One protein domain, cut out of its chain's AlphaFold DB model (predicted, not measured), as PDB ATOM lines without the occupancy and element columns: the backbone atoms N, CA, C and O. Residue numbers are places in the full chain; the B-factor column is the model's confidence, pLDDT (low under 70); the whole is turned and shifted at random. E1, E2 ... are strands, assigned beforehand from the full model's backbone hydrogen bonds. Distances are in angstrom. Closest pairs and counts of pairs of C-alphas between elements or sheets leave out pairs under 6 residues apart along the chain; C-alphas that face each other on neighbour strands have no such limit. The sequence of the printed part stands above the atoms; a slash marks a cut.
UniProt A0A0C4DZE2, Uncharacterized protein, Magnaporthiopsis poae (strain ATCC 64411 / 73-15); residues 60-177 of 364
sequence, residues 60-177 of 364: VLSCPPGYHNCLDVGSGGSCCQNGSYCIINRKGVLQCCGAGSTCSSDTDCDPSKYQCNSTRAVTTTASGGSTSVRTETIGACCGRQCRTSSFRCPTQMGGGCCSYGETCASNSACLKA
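AT A GLANCE: This is residues 60 to 177 of the 364 residues of an uncharacterized protein of Magnaporthiopsis poae (strain ATCC 64411 / 73-15) (UniProt A0A0C4DZE2). Five two-stranded hairpins follow one another: four small ones, with loops between them, make a body, and the long, twisted hairpin of E5 and E6 reaches out of it as an arm, with the turn between the two strands at its far end. In the body, E1 and E2 pack beside E3 and E4, the short pair E7 and E8 sits next to E1, and E9 and E10 follow at the end away from the arm. The printed part has 118 residues, no named helix and ten named strands, E1 to E10 in order, in five antiparallel sheets of two strands each; the class is all strand. The whole is loose, with a radius of gyration of the C-alphas of 18.1 A, and spans 69 by 33 by 21 A, the arm making much of the length.

IN THESE COORDINATES: E1, residues 67 to 70, is 9.8 A long and begins at C-alpha 67, (112.046, 122.830, 91.834). E2, residues 75 to 81, is 14.8 A long. E3, residues 84 to 88, and E4, residues 94 to 98, measure 13.0 A and 13.4 A. E5, residues 113 to 125, is 34.9 A long and ends at C-alpha 125, (149.587, 96.366, 67.949); E6, residues 131 to 143, is 33.2 A long. E7, residues 150 to 152, E8, residues 161 to 163, and E9, residues 166 to 168, are short. E10, residues 174 to 176, ends at C-alpha 176, (100.130, 116.673, 92.283).

HOW THE PARTS SIT: E1 and E2 form a hairpin, with N 68 and O 80 2.8 A apart. The hairpin of E3 and E4 has N 85 and O 97 at 2.7 A. Between E2 and E4 the closest C-alphas, of Cys 80 and Cys 96, are 5.6 A apart. The closest C-alphas of E3 and E5, those of Ile 88 and Gln 115, are 5.2 A apart. E5 bends by 53 degrees at residue 116 and E6 by 64 degrees at residue 139. In their hairpin N 122 and O 134 are 2.7 A apart. The hairpin of E7 and E8 has N 151 and O 162 at 2.8 A. The closest C-alphas of E1 and E7, those of Asn 69 and Phe 151, are 6.7 A apart. In the hairpin of E9 and E10, N 167 and O 175 are 2.8 A apart. The closest C-alphas of E8 and E10, those of Cys 162 and Cys 174, are 5.5 A apart. E1 and E9 are near each other, while E5 and E7 are apart.

THE WHOLE: The C-alphas farthest apart, those of Gly 128 and Ala 177, are 68.9 A apart. The printed part has no cut. The link from E4 to E5, 14 residues, is long. Mean pLDDT of the printed part is 90.0; residues 60 to 61 and residue 177 are under 70.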
ATOM      1  N   VAL A  60     118.978 115.613 101.221       54.19
ATOM      2  CA  VAL A  60     119.848 115.731 100.043       54.19
ATOM      3  C   VAL A  60     119.089 115.412  98.753       54.19
ATOM      4  O   VAL A  60     119.572 115.753  97.694       54.19
ATOM      5  N   LEU A  61     117.911 114.784  98.785       69.19
ATOM      6  CA  LEU A  61     117.136 114.460  97.577       69.19
ATOM      7  C   LEU A  61     115.857 115.300  97.414       69.19
ATOM      8  O   LEU A  61     115.137 115.112  96.425       69.19
ATOM      9  N   SER A  62     115.588 116.215  98.347       78.88
ATOM     10  CA  SER A  62     114.366 117.020  98.389       78.88
ATOM     11  C   SER A  62     114.647 118.451  97.942       78.88
ATOM     12  O   SER A  62     115.421 119.172  98.562       78.88
ATOM     13  N   CYS A  63     114.006 118.870  96.852       87.50
ATOM     14  CA  CYS A  63     114.116 120.229  96.330       87.50
ATOM     15  C   CYS A  63     113.035 121.151  96.918       87.50
ATOM     16  O   CYS A  63     111.952 120.667  97.262       87.50
ATOM     17  N   PRO A  64     113.279 122.474  97.006       87.75
ATOM     18  CA  PRO A  64     112.260 123.437  97.414       87.75
ATOM     19  C   PRO A  64     111.028 123.423  96.490       87.75
ATOM     20  O   PRO A  64     111.136 123.031  95.322       87.75
ATOM     21  N   PRO A  65     109.863 123.913  96.955       83.81
ATOM     22  CA  PRO A  65     108.688 124.084  96.103       83.81
ATOM     23  C   PRO A  65     109.016 124.869  94.825       83.81
ATOM     24  O   PRO A  65     109.672 125.908  94.874       83.81
ATOM     25  N   GLY A  66     108.559 124.370  93.674       88.19
ATOM     26  CA  GLY A  66     108.869 124.955  92.361       88.19
ATOM     27  C   GLY A  66     110.136 124.408  91.690       88.19
ATOM     28  O   GLY A  66     110.428 124.793  90.556       88.19
ATOM     29  N   TYR A  67     110.849 123.490  92.349       92.88
ATOM     30  CA  TYR A  67     112.046 122.830  91.834       92.88
ATOM     31  C   TYR A  67     111.895 121.300  91.846       92.88
ATOM     32  O   TYR A  67     111.128 120.744  92.631       92.88
ATOM     33  N   HIS A  68     112.664 120.614  91.001       90.62
ATOM     34  CA  HIS A  68     112.766 119.156  90.933       90.62
ATOM     35  C   HIS A  68     114.233 118.717  90.968       90.62
ATOM     36  O   HIS A  68     115.135 119.500  90.663       90.62
ATOM     37  N   ASN A  69     114.473 117.462  91.350       92.06
ATOM     38  CA  ASN A  69     115.824 116.919  91.462       92.06
ATOM     39  C   ASN A  69     116.377 116.444  90.106       92.06
ATOM     40  O   ASN A  69     115.627 116.055  89.213       92.06
ATOM     41  N   CYS A  70     117.703 116.407  89.997       94.00
ATOM     42  CA  CYS A  70     118.419 115.966  88.798       94.00
ATOM     43  C   CYS A  70     118.927 114.516  88.873       94.00
ATOM     44  O   CYS A  70     120.012 114.183  88.383       94.00
ATOM     45  N   LEU A  71     118.160 113.621  89.509       92.69
ATOM     46  CA  LEU A  71     118.523 112.200  89.620       92.69
ATOM     47  C   LEU A  71     118.492 111.460  88.276       92.69
ATOM     48  O   LEU A  71     119.112 110.403  88.145       92.69
ATOM     49  N   ASP A  72     117.776 111.980  87.278       91.00
ATOM     50  CA  ASP A  72     117.660 111.376  85.947       91.00
ATOM     51  C   ASP A  72     118.983 111.401  85.165       91.00
ATOM     52  O   ASP A  72     119.226 110.500  84.358       91.00
ATOM     53  N   VAL A  73     119.850 112.374  85.465       91.62
ATOM     54  CA  VAL A  73     121.213 112.516  84.921       91.62
ATOM     55  C   VAL A  73     122.308 112.067  85.897       91.62
ATOM     56  O   VAL A  73     123.493 112.250  85.636       91.62
ATOM     57  N   GLY A  74     121.929 111.464  87.029       88.94
ATOM     58  CA  GLY A  74     122.868 110.934  88.025       88.94
ATOM     59  C   GLY A  74     123.428 111.962  89.015       88.94
ATOM     60  O   GLY A  74     124.273 111.605  89.833       88.94
ATOM     61  N   SER A  75     122.942 113.207  89.005       85.50
ATOM     62  CA  SER A  75     123.342 114.257  89.955       85.50
ATOM     63  C   SER A  75     122.290 114.442  91.047       85.50
ATOM     64  O   SER A  75     121.571 115.441  91.098       85.50
ATOM     65  N   GLY A  76     122.195 113.448  91.933       82.62
ATOM     66  CA  GLY A  76     121.331 113.530  93.110       82.62
ATOM     67  C   GLY A  76     121.669 114.738  93.987       82.62
ATOM     68  O   GLY A  76     122.835 114.993  94.277       82.62
ATOM     69  N   GLY A  77     120.636 115.474  94.389       83.75
ATOM     70  CA  GLY A  77     120.723 116.605  95.318       83.75
ATOM     71  C   GLY A  77     121.034 117.968  94.748       83.75
ATOM     72  O   GLY A  77     121.146 118.940  95.487       83.75
ATOM     73  N   SER A  78     121.085 118.068  93.430       92.00
ATOM     74  CA  SER A  78     120.945 119.350  92.759       92.00
ATOM     75  C   SER A  78     119.537 119.514  92.204       92.00
ATOM     76  O   SER A  78     118.897 118.534  91.807       92.00
ATOM     77  N   CYS A  79     119.072 120.761  92.188       93.38
ATOM     78  CA  CYS A  79     117.688 121.105  91.906       93.38
ATOM     79  C   CYS A  79     117.586 122.100  90.750       93.38
ATOM     80  O   CYS A  79     118.289 123.109  90.736       93.38
ATOM     81  N   CYS A  80     116.663 121.845  89.827       95.00
ATOM     82  CA  CYS A  80     116.309 122.756  88.743       95.00
ATOM     83  C   CYS A  80     114.860 123.220  88.885       95.00
ATOM     84  O   CYS A  80     114.027 122.510  89.441       95.00
ATOM     85  N   GLN A  81     114.539 124.417  88.389       95.25
ATOM     86  CA  GLN A  81     113.155 124.903  88.372       95.25
ATOM     87  C   GLN A  81     112.270 124.000  87.507       95.25
ATOM     88  O   GLN A  81     112.729 123.464  86.504       95.25
ATOM     89  N   ASN A  82     110.985 123.880  87.841       90.88
ATOM     90  CA  ASN A  82     110.009 123.050  87.115       90.88
ATOM     91  C   ASN A  82     109.779 123.443  85.639       90.88
ATOM     92  O   ASN A  82     109.162 122.686  84.898       90.88
ATOM     93  N   GLY A  83     110.261 124.612  85.212       90.06
ATOM     94  CA  GLY A  83     110.279 125.038  83.807       90.06
ATOM     95  C   GLY A  83     111.565 124.677  83.058       90.06
ATOM     96  O   GLY A  83     111.728 125.093  81.915       90.06
ATOM     97  N   SER A  84     112.475 123.939  83.688       93.94
ATOM     98  CA  SER A  84     113.782 123.570  83.148       93.94
ATOM     99  C   SER A  84     114.001 122.064  83.259       93.94
ATOM    100  O   SER A  84     113.334 121.401  84.038       93.94
ATOM    101  N   TYR A  85     114.943 121.514  82.502       92.19
ATOM    102  CA  TYR A  85     115.392 120.133  82.605       92.19
ATOM    103  C   TYR A  85     116.890 120.088  82.924       92.19
ATOM    104  O   TYR A  85     117.663 120.965  82.530       92.19
ATOM    105  N   CYS A  86     117.312 119.072  83.669       94.19
ATOM    106  CA  CYS A  86     118.690 118.939  84.137       94.19
ATOM    107  C   CYS A  86     119.618 118.474  83.015       94.19
ATOM    108  O   CYS A  86     119.334 117.456  82.395       94.19
ATOM    109  N   ILE A  87     120.743 119.139  82.763       94.56
ATOM    110  CA  ILE A  87     121.774 118.703  81.809       94.56
ATOM    111  C   ILE A  87     123.130 118.598  82.495       94.56
ATOM    112  O   ILE A  87     123.405 119.302  83.460       94.56
ATOM    113  N   ILE A  88     123.999 117.753  81.953       94.25
ATOM    114  CA  ILE A  88     125.432 117.795  82.233       94.25
ATOM    115  C   ILE A  88     126.078 118.485  81.036       94.25
ATOM    116  O   ILE A  88     125.834 118.083  79.898       94.25
ATOM    117  N   ASN A  89     126.844 119.544  81.275       91.81
ATOM    118  CA  ASN A  89     127.516 120.279  80.206       91.81
ATOM    119  C   ASN A  89     128.800 119.571  79.742       91.81
ATOM    120  O   ASN A  89     129.235 118.572  80.323       91.81
ATOM    121  N   ARG A  90     129.468 120.126  78.725       89.25
ATOM    122  CA  ARG A  90     130.753 119.610  78.202       89.25
ATOM    123  C   ARG A  90     131.867 119.511  79.253       89.25
ATOM    124  O   ARG A  90     132.820 118.766  79.056       89.25
ATOM    125  N   LYS A  91     131.760 120.254  80.359       89.19
ATOM    126  CA  LYS A  91     132.717 120.231  81.478       89.19
ATOM    127  C   LYS A  91     132.367 119.185  82.542       89.19
ATOM    128  O   LYS A  91     133.072 119.093  83.540       89.19
ATOM    129  N   GLY A  92     131.290 118.417  82.362       88.94
ATOM    130  CA  GLY A  92     130.818 117.458  83.361       88.94
ATOM    131  C   GLY A  92     130.100 118.108  84.548       88.94
ATOM    132  O   GLY A  92     129.927 117.467  85.579       88.94
ATOM    133  N   VAL A  93     129.698 119.376  84.425       91.69
ATOM    134  CA  VAL A  93     129.010 120.127  85.482       91.69
ATOM    135  C   VAL A  93     127.515 120.150  85.196       91.69
ATOM    136  O   VAL A  93     127.090 120.345  84.056       91.69
ATOM    137  N   LEU A  94     126.714 119.964  86.242       93.19
ATOM    138  CA  LEU A  94     125.266 120.058  86.147       93.19
ATOM    139  C   LEU A  94     124.812 121.503  85.894       93.19
ATOM    140  O   LEU A  94     125.235 122.427  86.588       93.19
ATOM    141  N   GLN A  95     123.894 121.680  84.946       94.75
ATOM    142  CA  GLN A  95     123.183 122.931  84.684       94.75
ATOM    143  C   GLN A  95     121.693 122.676  84.419       94.75
ATOM    144  O   GLN A  95     121.274 121.557  84.122       94.75
ATOM    145  N   CYS A  96     120.889 123.733  84.514       95.12
ATOM    146  CA  CYS A  96     119.460 123.696  84.220       95.12
ATOM    147  C   CYS A  96     119.196 124.346  82.862       95.12
ATOM    148  O   CYS A  96     119.497 125.524  82.677       95.12
ATOM    149  N   CYS A  97     118.611 123.595  81.934       95.00
ATOM    150  CA  CYS A  97     118.231 124.086  80.616       95.00
ATOM    151  C   CYS A  97     116.732 124.386  80.569       95.00
ATOM    152  O   CYS A  97     115.945 123.555  80.998       95.00
ATOM    153  N   GLY A  98     116.310 125.540  80.051       92.88
ATOM    154  CA  GLY A  98     114.881 125.859  79.934       92.88
ATOM    155  C   GLY A  98     114.129 124.853  79.050       92.88
ATOM    156  O   GLY A  98     114.642 124.427  78.014       92.88
ATOM    157  N   ALA A  99     112.911 124.475  79.438       87.06
ATOM    158  CA  ALA A  99     112.069 123.580  78.651       87.06
ATOM    159  C   ALA A  99     111.825 124.159  77.243       87.06
ATOM    160  O   ALA A  99     111.494 125.332  77.089       87.06
ATOM    161  N   GLY A 100     112.010 123.330  76.212       86.44
ATOM    162  CA  GLY A 100     111.913 123.742  74.805       86.44
ATOM    163  C   GLY A 100     113.197 124.343  74.216       86.44
ATOM    164  O   GLY A 100     113.275 124.499  73.001       86.44
ATOM    165  N   SER A 101     114.216 124.624  75.035       90.38
ATOM    166  CA  SER A 101     115.569 124.924  74.556       90.38
ATOM    167  C   SER A 101     116.371 123.635  74.370       90.38
ATOM    168  O   SER A 101     116.090 122.624  75.006       90.38
ATOM    169  N   THR A 102     117.382 123.672  73.503       90.69
ATOM    170  CA  THR A 102     118.350 122.580  73.326       90.69
ATOM    171  C   THR A 102     119.638 122.793  74.116       90.69
ATOM    172  O   THR A 102     120.441 121.871  74.211       90.69
ATOM    173  N   CYS A 103     119.862 123.999  74.657       92.56
ATOM    174  CA  CYS A 103     121.113 124.408  75.309       92.56
ATOM    175  C   CYS A 103     122.376 123.986  74.540       92.56
ATOM    176  O   CYS A 103     123.357 123.526  75.124       92.56
ATOM    177  N   SER A 104     122.357 124.165  73.214       92.06
ATOM    178  CA  SER A 104     123.451 123.767  72.315       92.06
ATOM    179  C   SER A 104     124.788 124.465  72.616       92.06
ATOM    180  O   SER A 104     125.850 123.969  72.239       92.06
ATOM    181  N   SER A 105     124.750 125.597  73.328       92.12
ATOM    182  CA  SER A 105     125.930 126.266  73.890       92.12
ATOM    183  C   SER A 105     126.663 125.417  74.930       92.12
ATOM    184  O   SER A 105     127.888 125.475  75.014       92.12
ATOM    185  N   ASP A 106     125.930 124.617  75.704       92.06
ATOM    186  CA  ASP A 106     126.435 123.935  76.898       92.06
ATOM    187  C   ASP A 106     126.604 122.429  76.691       92.06
ATOM    188  O   ASP A 106     127.480 121.816  77.310       92.06
ATOM    189  N   THR A 107     125.810 121.825  75.804       92.25
ATOM    190  CA  THR A 107     125.882 120.397  75.474       92.25
ATOM    191  C   THR A 107     125.725 120.152  73.977       92.25
ATOM    192  O   THR A 107     125.000 120.861  73.286       92.25
ATOM    193  N   ASP A 108     126.416 119.129  73.476       92.25
ATOM    194  CA  ASP A 108     126.260 118.633  72.100       92.25
ATOM    195  C   ASP A 108     125.166 117.555  71.990       92.25
ATOM    196  O   ASP A 108     124.941 116.981  70.925       92.25
ATOM    197  N   CYS A 109     124.504 117.236  73.103       93.25
ATOM    198  CA  CYS A 109     123.502 116.188  73.168       93.25
ATOM    199  C   CYS A 109     122.094 116.719  72.885       93.25
ATOM    200  O   CYS A 109     121.716 117.806  73.313       93.25
ATOM    201  N   ASP A 110     121.291 115.893  72.212       92.25
ATOM    202  CA  ASP A 110     119.849 116.102  72.070       92.25
ATOM    203  C   ASP A 110     119.168 116.233  73.453       92.25
ATOM    204  O   ASP A 110     119.612 115.567  74.393       92.25
ATOM    205  N   PRO A 111     118.074 117.010  73.605       89.06
ATOM    206  CA  PRO A 111     117.381 117.181  74.886       89.06
ATOM    207  C   PRO A 111     116.980 115.867  75.573       89.06
ATOM    208  O   PRO A 111     117.002 115.776  76.800       89.06
ATOM    209  N   SER A 112     116.659 114.820  74.803       89.50
ATOM    210  CA  SER A 112     116.333 113.479  75.324       89.50
ATOM    211  C   SER A 112     117.528 112.740  75.950       89.50
ATOM    212  O   SER A 112     117.372 111.668  76.546       89.50
ATOM    213  N   LYS A 113     118.727 113.313  75.832       92.88
ATOM    214  CA  LYS A 113     119.998 112.777  76.308       92.88
ATOM    215  C   LYS A 113     120.701 113.787  77.221       92.88
ATOM    216  O   LYS A 113     120.258 114.920  77.416       92.88
ATOM    217  N   TYR A 114     121.792 113.350  77.832       91.38
ATOM    218  CA  TYR A 114     122.696 114.200  78.606       91.38
ATOM    219  C   TYR A 114     124.147 113.804  78.337       91.38
ATOM    220  O   TYR A 114     124.424 112.667  77.941       91.38
ATOM    221  N   GLN A 115     125.067 114.745  78.542       93.00
ATOM    222  CA  GLN A 115     126.491 114.489  78.374       93.00
ATOM    223  C   GLN A 115     126.969 113.507  79.444       93.00
ATOM    224  O   GLN A 115     126.754 113.703  80.638       93.00
ATOM    225  N   CYS A 116     127.615 112.436  79.017       92.88
ATOM    226  CA  CYS A 116     128.151 111.417  79.900       92.88
ATOM    227  C   CYS A 116     129.510 110.946  79.395       92.88
ATOM    228  O   CYS A 116     129.898 111.210  78.258       92.88
ATOM    229  N   ASN A 117     130.226 110.217  80.238       90.69
ATOM    230  CA  ASN A 117     131.503 109.628  79.874       90.69
ATOM    231  C   ASN A 117     131.291 108.191  79.388       90.69
ATOM    232  O   ASN A 117     130.646 107.392  80.064       90.69
ATOM    233  N   SER A 118     131.856 107.859  78.227       88.69
ATOM    234  CA  SER A 118     131.910 106.500  77.686       88.69
ATOM    235  C   SER A 118     133.362 106.044  77.590       88.69
ATOM    236  O   SER A 118     134.252 106.846  77.315       88.69
ATOM    237  N   THR A 119     133.623 104.765  77.838       89.62
ATOM    238  CA  THR A 119     134.965 104.187  77.746       89.62
ATOM    239  C   THR A 119     135.145 103.473  76.411       89.62
ATOM    240  O   THR A 119     134.344 102.624  76.021       89.62
ATOM    241  N   ARG A 120     136.224 103.799  75.702       91.00
ATOM    242  CA  ARG A 120     136.628 103.155  74.452       91.00
ATOM    243  C   ARG A 120     137.954 102.438  74.665       91.00
ATOM    244  O   ARG A 120     138.927 103.045  75.099       91.00
ATOM    245  N   ALA A 121     137.997 101.146  74.351       89.62
ATOM    246  CA  ALA A 121     139.244 100.393  74.325       89.62
ATOM    247  C   ALA A 121     139.984 100.676  73.009       89.62
ATOM    248  O   ALA A 121     139.442 100.474  71.920       89.62
ATOM    249  N   VAL A 122     141.216 101.159  73.115       90.88
ATOM    250  CA  VAL A 122     142.144 101.391  72.013       90.88
ATOM    251  C   VAL A 122     143.193 100.291  72.047       90.88
ATOM    252  O   VAL A 122     144.027 100.220  72.950       90.88
ATOM    253  N   THR A 123     143.133  99.414  71.052       91.75
ATOM    254  CA  THR A 123     144.084  98.318  70.874       91.75
ATOM    255  C   THR A 123     145.207  98.781  69.952       91.75
ATOM    256  O   THR A 123     144.959  99.135  68.803       91.75
ATOM    257  N   THR A 124     146.439  98.779  70.453       91.25
ATOM    258  CA  THR A 124     147.639  99.161  69.703       91.25
ATOM    259  C   THR A 124     148.514  97.930  69.517       91.25
ATOM    260  O   THR A 124     149.014  97.375  70.494       91.25
ATOM    261  N   THR A 125     148.705  97.493  68.276       92.56
ATOM    262  CA  THR A 125     149.587  96.366  67.949       92.56
ATOM    263  C   THR A 125     150.926  96.909  67.459       92.56
ATOM    264  O   THR A 125     150.991  97.600  66.445       92.56
ATOM    265  N   ALA A 126     151.996  96.623  68.195       89.56
ATOM    266  CA  ALA A 126     153.358  96.963  67.800       89.56
ATOM    267  C   ALA A 126     153.836  96.058  66.652       89.56
ATOM    268  O   ALA A 126     153.391  94.917  66.522       89.56
ATOM    269  N   SER A 127     154.817  96.521  65.870       87.38
ATOM    270  CA  SER A 127     155.386  95.794  64.718       87.38
ATOM    271  C   SER A 127     155.978  94.415  65.057       87.38
ATOM    272  O   SER A 127     156.192  93.611  64.158       87.38
ATOM    273  N   GLY A 128     156.206  94.116  66.342       90.00
ATOM    274  CA  GLY A 128     156.619  92.799  66.846       90.00
ATOM    275  C   GLY A 128     155.474  91.886  67.311       90.00
ATOM    276  O   GLY A 128     155.731  90.914  68.012       90.00
ATOM    277  N   GLY A 129     154.212  92.214  67.011       87.69
ATOM    278  CA  GLY A 129     153.034  91.414  67.384       87.69
ATOM    279  C   GLY A 129     152.537  91.608  68.823       87.69
ATOM    280  O   GLY A 129     151.488  91.078  69.189       87.69
ATOM    281  N   SER A 130     153.241  92.394  69.642       85.00
ATOM    282  CA  SER A 130     152.782  92.734  70.992       85.00
ATOM    283  C   SER A 130     151.606  93.704  70.915       85.00
ATOM    284  O   SER A 130     151.687  94.739  70.255       85.00
ATOM    285  N   THR A 131     150.502  93.358  71.573       92.50
ATOM    286  CA  THR A 131     149.264  94.137  71.561       92.50
ATOM    287  C   THR A 131     149.039  94.753  72.938       92.50
ATOM    288  O   THR A 131     148.984  94.040  73.935       92.50
ATOM    289  N   SER A 132     148.910  96.077  72.997       89.25
ATOM    290  CA  SER A 132     148.575  96.827  74.208       89.25
ATOM    291  C   SER A 132     147.152  97.363  74.098       89.25
ATOM    292  O   SER A 132     146.787  97.940  73.076       89.25
ATOM    293  N   VAL A 133     146.341  97.170  75.137       93.31
ATOM    294  CA  VAL A 133     144.978  97.710  75.211       93.31
ATOM    295  C   VAL A 133     144.982  98.853  76.213       93.31
ATOM    296  O   VAL A 133     145.265  98.650  77.393       93.31
ATOM    297  N   ARG A 134     144.658 100.058  75.746       92.38
ATOM    298  CA  ARG A 134     144.466 101.237  76.591       92.38
ATOM    299  C   ARG A 134     142.997 101.625  76.585       92.38
ATOM    300  O   ARG A 134     142.381 101.672  75.530       92.38
ATOM    301  N   THR A 135     142.440 101.941  77.744       91.25
ATOM    302  CA  THR A 135     141.081 102.483  77.832       91.25
ATOM    303  C   THR A 135     141.145 104.004  77.833       91.25
ATOM    304  O   THR A 135     141.884 104.595  78.621       91.25
ATOM    305  N   GLU A 136     140.369 104.635  76.964       91.56
ATOM    306  CA  GLU A 136     140.206 106.085  76.897       91.56
ATOM    307  C   GLU A 136     138.767 106.456  77.249       91.56
ATOM    308  O   GLU A 136     137.824 105.780  76.836       91.56
ATOM    309  N   THR A 137     138.593 107.528  78.017       88.19
ATOM    310  CA  THR A 137     137.272 108.069  78.342       88.19
ATOM    311  C   THR A 137     136.948 109.186  77.362       88.19
ATOM    312  O   THR A 137     137.684 110.166  77.277       88.19
ATOM    313  N   ILE A 138     135.848 109.045  76.633       89.06
ATOM    314  CA  ILE A 138     135.365 110.017  75.653       89.06
ATOM    315  C   ILE A 138     134.002 110.567  76.076       89.06
ATOM    316  O   ILE A 138     133.206 109.871  76.709       89.06
ATOM    317  N   GLY A 139     133.726 111.820  75.711       88.56
ATOM    318  CA  GLY A 139     132.396 112.400  75.872       88.56
ATOM    319  C   GLY A 139     131.391 111.697  74.958       88.56
ATOM    320  O   GLY A 139     131.649 111.500  73.771       88.56
ATOM    321  N   ALA A 140     130.248 111.315  75.511       92.31
ATOM    322  CA  ALA A 140     129.144 110.666  74.819       92.31
ATOM    323  C   ALA A 140     127.803 111.267  75.268       92.31
ATOM    324  O   ALA A 140     127.742 112.070  76.200       92.31
ATOM    325  N   CYS A 141     126.719 110.862  74.608       94.62
ATOM    326  CA  CYS A 141     125.361 111.258  74.970       94.62
ATOM    327  C   CYS A 141     124.580 110.049  75.483       94.62
ATOM    328  O   CYS A 141     124.235 109.152  74.709       94.62
ATOM    329  N   CYS A 142     124.280 110.039  76.779       94.06
ATOM    330  CA  CYS A 142     123.527 108.975  77.427       94.06
ATOM    331  C   CYS A 142     122.031 109.267  77.379       94.06
ATOM    332  O   CYS A 142     121.605 110.413  77.521       94.06
ATOM    333  N   GLY A 143     121.226 108.221  77.189       92.00
ATOM    334  CA  GLY A 143     119.773 108.328  77.283       92.00
ATOM    335  C   GLY A 143     119.343 108.672  78.705       92.00
ATOM    336  O   GLY A 143     119.859 108.104  79.673       92.00
ATOM    337  N   ARG A 144     118.388 109.592  78.832       90.94
ATOM    338  CA  ARG A 144     117.738 109.855  80.116       90.94
ATOM    339  C   ARG A 144     116.851 108.686  80.519       90.94
ATOM    340  O   ARG A 144     116.296 107.982  79.681       90.94
ATOM    341  N   GLN A 145     116.685 108.525  81.825       90.62
ATOM    342  CA  GLN A 145     115.733 107.565  82.392       90.62
ATOM    343  C   GLN A 145     114.287 108.075  82.296       90.62
ATOM    344  O   GLN A 145     113.357 107.283  82.180       90.62
ATOM    345  N   CYS A 146     114.111 109.397  82.325       93.19
ATOM    346  CA  CYS A 146     112.828 110.082  82.221       93.19
ATOM    347  C   CYS A 146     112.807 111.014  81.001       93.19
ATOM    348  O   CYS A 146     113.846 111.317  80.415       93.19
ATOM    349  N   ARG A 147     111.616 111.458  80.589       92.06
ATOM    350  CA  ARG A 147     111.476 112.443  79.504       92.06
ATOM    351  C   ARG A 147     111.912 113.822  80.002       92.06
ATOM    352  O   ARG A 147     111.965 114.060  81.196       92.06
ATOM    353  N   THR A 148     112.141 114.760  79.090       89.12
ATOM    354  CA  THR A 148     112.522 116.149  79.419       89.12
ATOM    355  C   THR A 148     111.451 116.951  80.154       89.12
ATOM    356  O   THR A 148     111.720 118.071  80.558       89.12
ATOM    357  N   SER A 149     110.236 116.420  80.295       90.94
ATOM    358  CA  SER A 149     109.140 117.014  81.071       90.94
ATOM    359  C   SER A 149     108.908 116.302  82.408       90.94
ATOM    360  O   SER A 149     107.891 116.538  83.066       90.94
ATOM    361  N   SER A 150     109.783 115.361  82.769       93.19
ATOM    362  CA  SER A 150     109.684 114.577  83.990       93.19
ATOM    363  C   SER A 150     111.037 114.412  84.673       93.19
ATOM    364  O   SER A 150     112.096 114.519  84.061       93.19
ATOM    365  N   PHE A 151     111.001 114.159  85.975       92.00
ATOM    366  CA  PHE A 151     112.181 113.901  86.788       92.00
ATOM    367  C   PHE A 151     112.102 112.515  87.411       92.00
ATOM    368  O   PHE A 151     111.019 111.953  87.603       92.00
ATOM    369  N   ARG A 152     113.271 111.951  87.712       93.81
ATOM    370  CA  ARG A 152     113.369 110.616  88.295       93.81
ATOM    371  C   ARG A 152     113.178 110.685  89.804       93.81
ATOM    372  O   ARG A 152     113.904 111.385  90.504       93.81
ATOM    373  N   CYS A 153     112.252 109.891  90.313       92.06
ATOM    374  CA  CYS A 153     112.094 109.715  91.740       92.06
ATOM    375  C   CYS A 153     113.242 108.894  92.336       92.06
ATOM    376  O   CYS A 153     113.791 108.002  91.682       92.06
ATOM    377  N   PRO A 154     113.585 109.139  93.608       90.75
ATOM    378  CA  PRO A 154     114.493 108.280  94.352       90.75
ATOM    379  C   PRO A 154     114.059 106.808  94.295       90.75
ATOM    380  O   PRO A 154     112.870 106.496  94.374       90.75
ATOM    381  N   THR A 155     115.014 105.881  94.221       89.81
ATOM    382  CA  THR A 155     114.721 104.433  94.209       89.81
ATOM    383  C   THR A 155     114.006 103.971  95.478       89.81
ATOM    384  O   THR A 155     113.133 103.115  95.406       89.81
ATOM    385  N   GLN A 156     114.285 104.608  96.617       87.75
ATOM    386  CA  GLN A 156     113.570 104.411  97.888       87.75
ATOM    387  C   GLN A 156     112.069 104.760  97.829       87.75
ATOM    388  O   GLN A 156     111.311 104.338  98.695       87.75
ATOM    389  N   MET A 157     111.631 105.504  96.810       88.06
ATOM    390  CA  MET A 157     110.224 105.821  96.536       88.06
ATOM    391  C   MET A 157     109.657 105.004  95.359       88.06
ATOM    392  O   MET A 157     108.515 105.205  94.971       88.06
ATOM    393  N   GLY A 158     110.426 104.068  94.792       89.19
ATOM    394  CA  GLY A 158     110.031 103.220  93.658       89.19
ATOM    395  C   GLY A 158     110.766 103.525  92.346       89.19
ATOM    396  O   GLY A 158     110.758 102.699  91.437       89.19
ATOM    397  N   GLY A 159     111.471 104.660  92.246       89.75
ATOM    398  CA  GLY A 159     112.354 104.954  91.108       89.75
ATOM    399  C   GLY A 159     111.672 105.372  89.797       89.75
ATOM    400  O   GLY A 159     112.364 105.439  88.780       89.75
ATOM    401  N   GLY A 160     110.357 105.632  89.807       93.56
ATOM    402  CA  GLY A 160     109.573 106.076  88.644       93.56
ATOM    403  C   GLY A 160     109.858 107.510  88.175       93.56
ATOM    404  O   GLY A 160     110.707 108.201  88.733       93.56
ATOM    405  N   CYS A 161     109.141 107.957  87.141       95.25
ATOM    406  CA  CYS A 161     109.257 109.308  86.584       95.25
ATOM    407  C   CYS A 161     107.994 110.123  86.875       95.25
ATOM    408  O   CYS A 161     106.908 109.703  86.478       95.25
ATOM    409  N   CYS A 162     108.144 111.299  87.487       93.88
ATOM    410  CA  CYS A 162     107.037 112.220  87.770       93.88
ATOM    411  C   CYS A 162     107.143 113.498  86.948       93.88
ATOM    412  O   CYS A 162     108.244 113.930  86.608       93.88
ATOM    413  N   SER A 163     106.004 114.101  86.611       93.94
ATOM    414  CA  SER A 163     105.990 115.351  85.846       93.94
ATOM    415  C   SER A 163     106.473 116.511  86.714       93.94
ATOM    416  O   SER A 163     106.311 116.497  87.934       93.94
ATOM    417  N   TYR A 164     107.045 117.549  86.104       89.38
ATOM    418  CA  TYR A 164     107.426 118.744  86.861       89.38
ATOM    419  C   TYR A 164     106.219 119.371  87.577       89.38
ATOM    420  O   TYR A 164     105.126 119.475  87.016       89.38
ATOM    421  N   GLY A 165     106.415 119.781  88.835       85.31
ATOM    422  CA  GLY A 165     105.337 120.259  89.714       85.31
ATOM    423  C   GLY A 165     104.603 119.165  90.496       85.31
ATOM    424  O   GLY A 165     103.709 119.482  91.282       85.31
ATOM    425  N   GLU A 166     104.977 117.899  90.312       89.44
ATOM    426  CA  GLU A 166     104.534 116.784  91.150       89.44
ATOM    427  C   GLU A 166     105.596 116.438  92.201       89.44
ATOM    428  O   GLU A 166     106.778 116.744  92.046       89.44
ATOM    429  N   THR A 167     105.169 115.772  93.268       88.31
ATOM    430  CA  THR A 167     106.026 115.270  94.344       88.31
ATOM    431  C   THR A 167     106.068 113.750  94.282       88.31
ATOM    432  O   THR A 167     105.029 113.097  94.178       88.31
ATOM    433  N   CYS A 168     107.267 113.175  94.373       90.12
ATOM    434  CA  CYS A 168     107.435 111.728  94.450       90.12
ATOM    435  C   CYS A 168     106.767 111.162  95.707       90.12
ATOM    436  O   CYS A 168     106.972 111.664  96.812       90.12
ATOM    437  N   ALA A 169     106.019 110.080  95.533       89.12
ATOM    438  CA  ALA A 169     105.476 109.258  96.601       89.12
ATOM    439  C   ALA A 169     105.966 107.814  96.465       89.12
ATOM    440  O   ALA A 169     106.607 107.443  95.483       89.12
ATOM    441  N   SER A 170     105.693 107.002  97.482       89.88
ATOM    442  CA  SER A 170     106.023 105.578  97.482       89.88
ATOM    443  C   SER A 170     105.363 104.835  96.313       89.88
ATOM    444  O   SER A 170     104.353 105.270  95.759       89.88
ATOM    445  N   ASN A 171     105.936 103.686  95.943       88.31
ATOM    446  CA  ASN A 171     105.467 102.835  94.842       88.31
ATOM    447  C   ASN A 171     105.465 103.525  93.464       88.31
ATOM    448  O   ASN A 171     104.619 103.221  92.626       88.31
ATOM    449  N   SER A 172     106.406 104.445  93.220       89.12
ATOM    450  CA  SER A 172     106.511 105.219  91.973       89.12
ATOM    451  C   SER A 172     105.294 106.099  91.683       89.12
ATOM    452  O   SER A 172     105.067 106.476  90.534       89.12
ATOM    453  N   ALA A 173     104.505 106.420  92.710       90.56
ATOM    454  CA  ALA A 173     103.369 107.313  92.575       90.56
ATOM    455  C   ALA A 173     103.825 108.780  92.525       90.56
ATOM    456  O   ALA A 173     104.808 109.170  93.158       90.56
ATOM    457  N   CYS A 174     103.070 109.601  91.797       91.56
ATOM    458  CA  CYS A 174     103.301 111.036  91.673       91.56
ATOM    459  C   CYS A 174     102.113 111.786  92.269       91.56
ATOM    460  O   CYS A 174     100.968 111.585  91.864       91.56
ATOM    461  N   LEU A 175     102.378 112.637  93.257       89.25
ATOM    462  CA  LEU A 175     101.362 113.457  93.903       89.25
ATOM    463  C   LEU A 175     101.397 114.854  93.304       89.25
ATOM    464  O   LEU A 175     102.397 115.560  93.402       89.25
ATOM    465  N   LYS A 176     100.287 115.289  92.720       85.50
ATOM    466  CA  LYS A 176     100.130 116.673  92.283       85.50
ATOM    467  C   LYS A 176      99.566 117.478  93.444       85.50
ATOM    468  O   LYS A 176      98.550 117.083  94.018       85.50
ATOM    469  N   ALA A 177     100.203 118.593  93.800       69.25
ATOM    470  CA  ALA A 177      99.615 119.508  94.769       69.25
ATOM    471  C   ALA A 177      98.219 119.888  94.261       69.25
ATOM    472  O   ALA A 177      98.078 120.429  93.160       69.25
TER     473      ALA A 177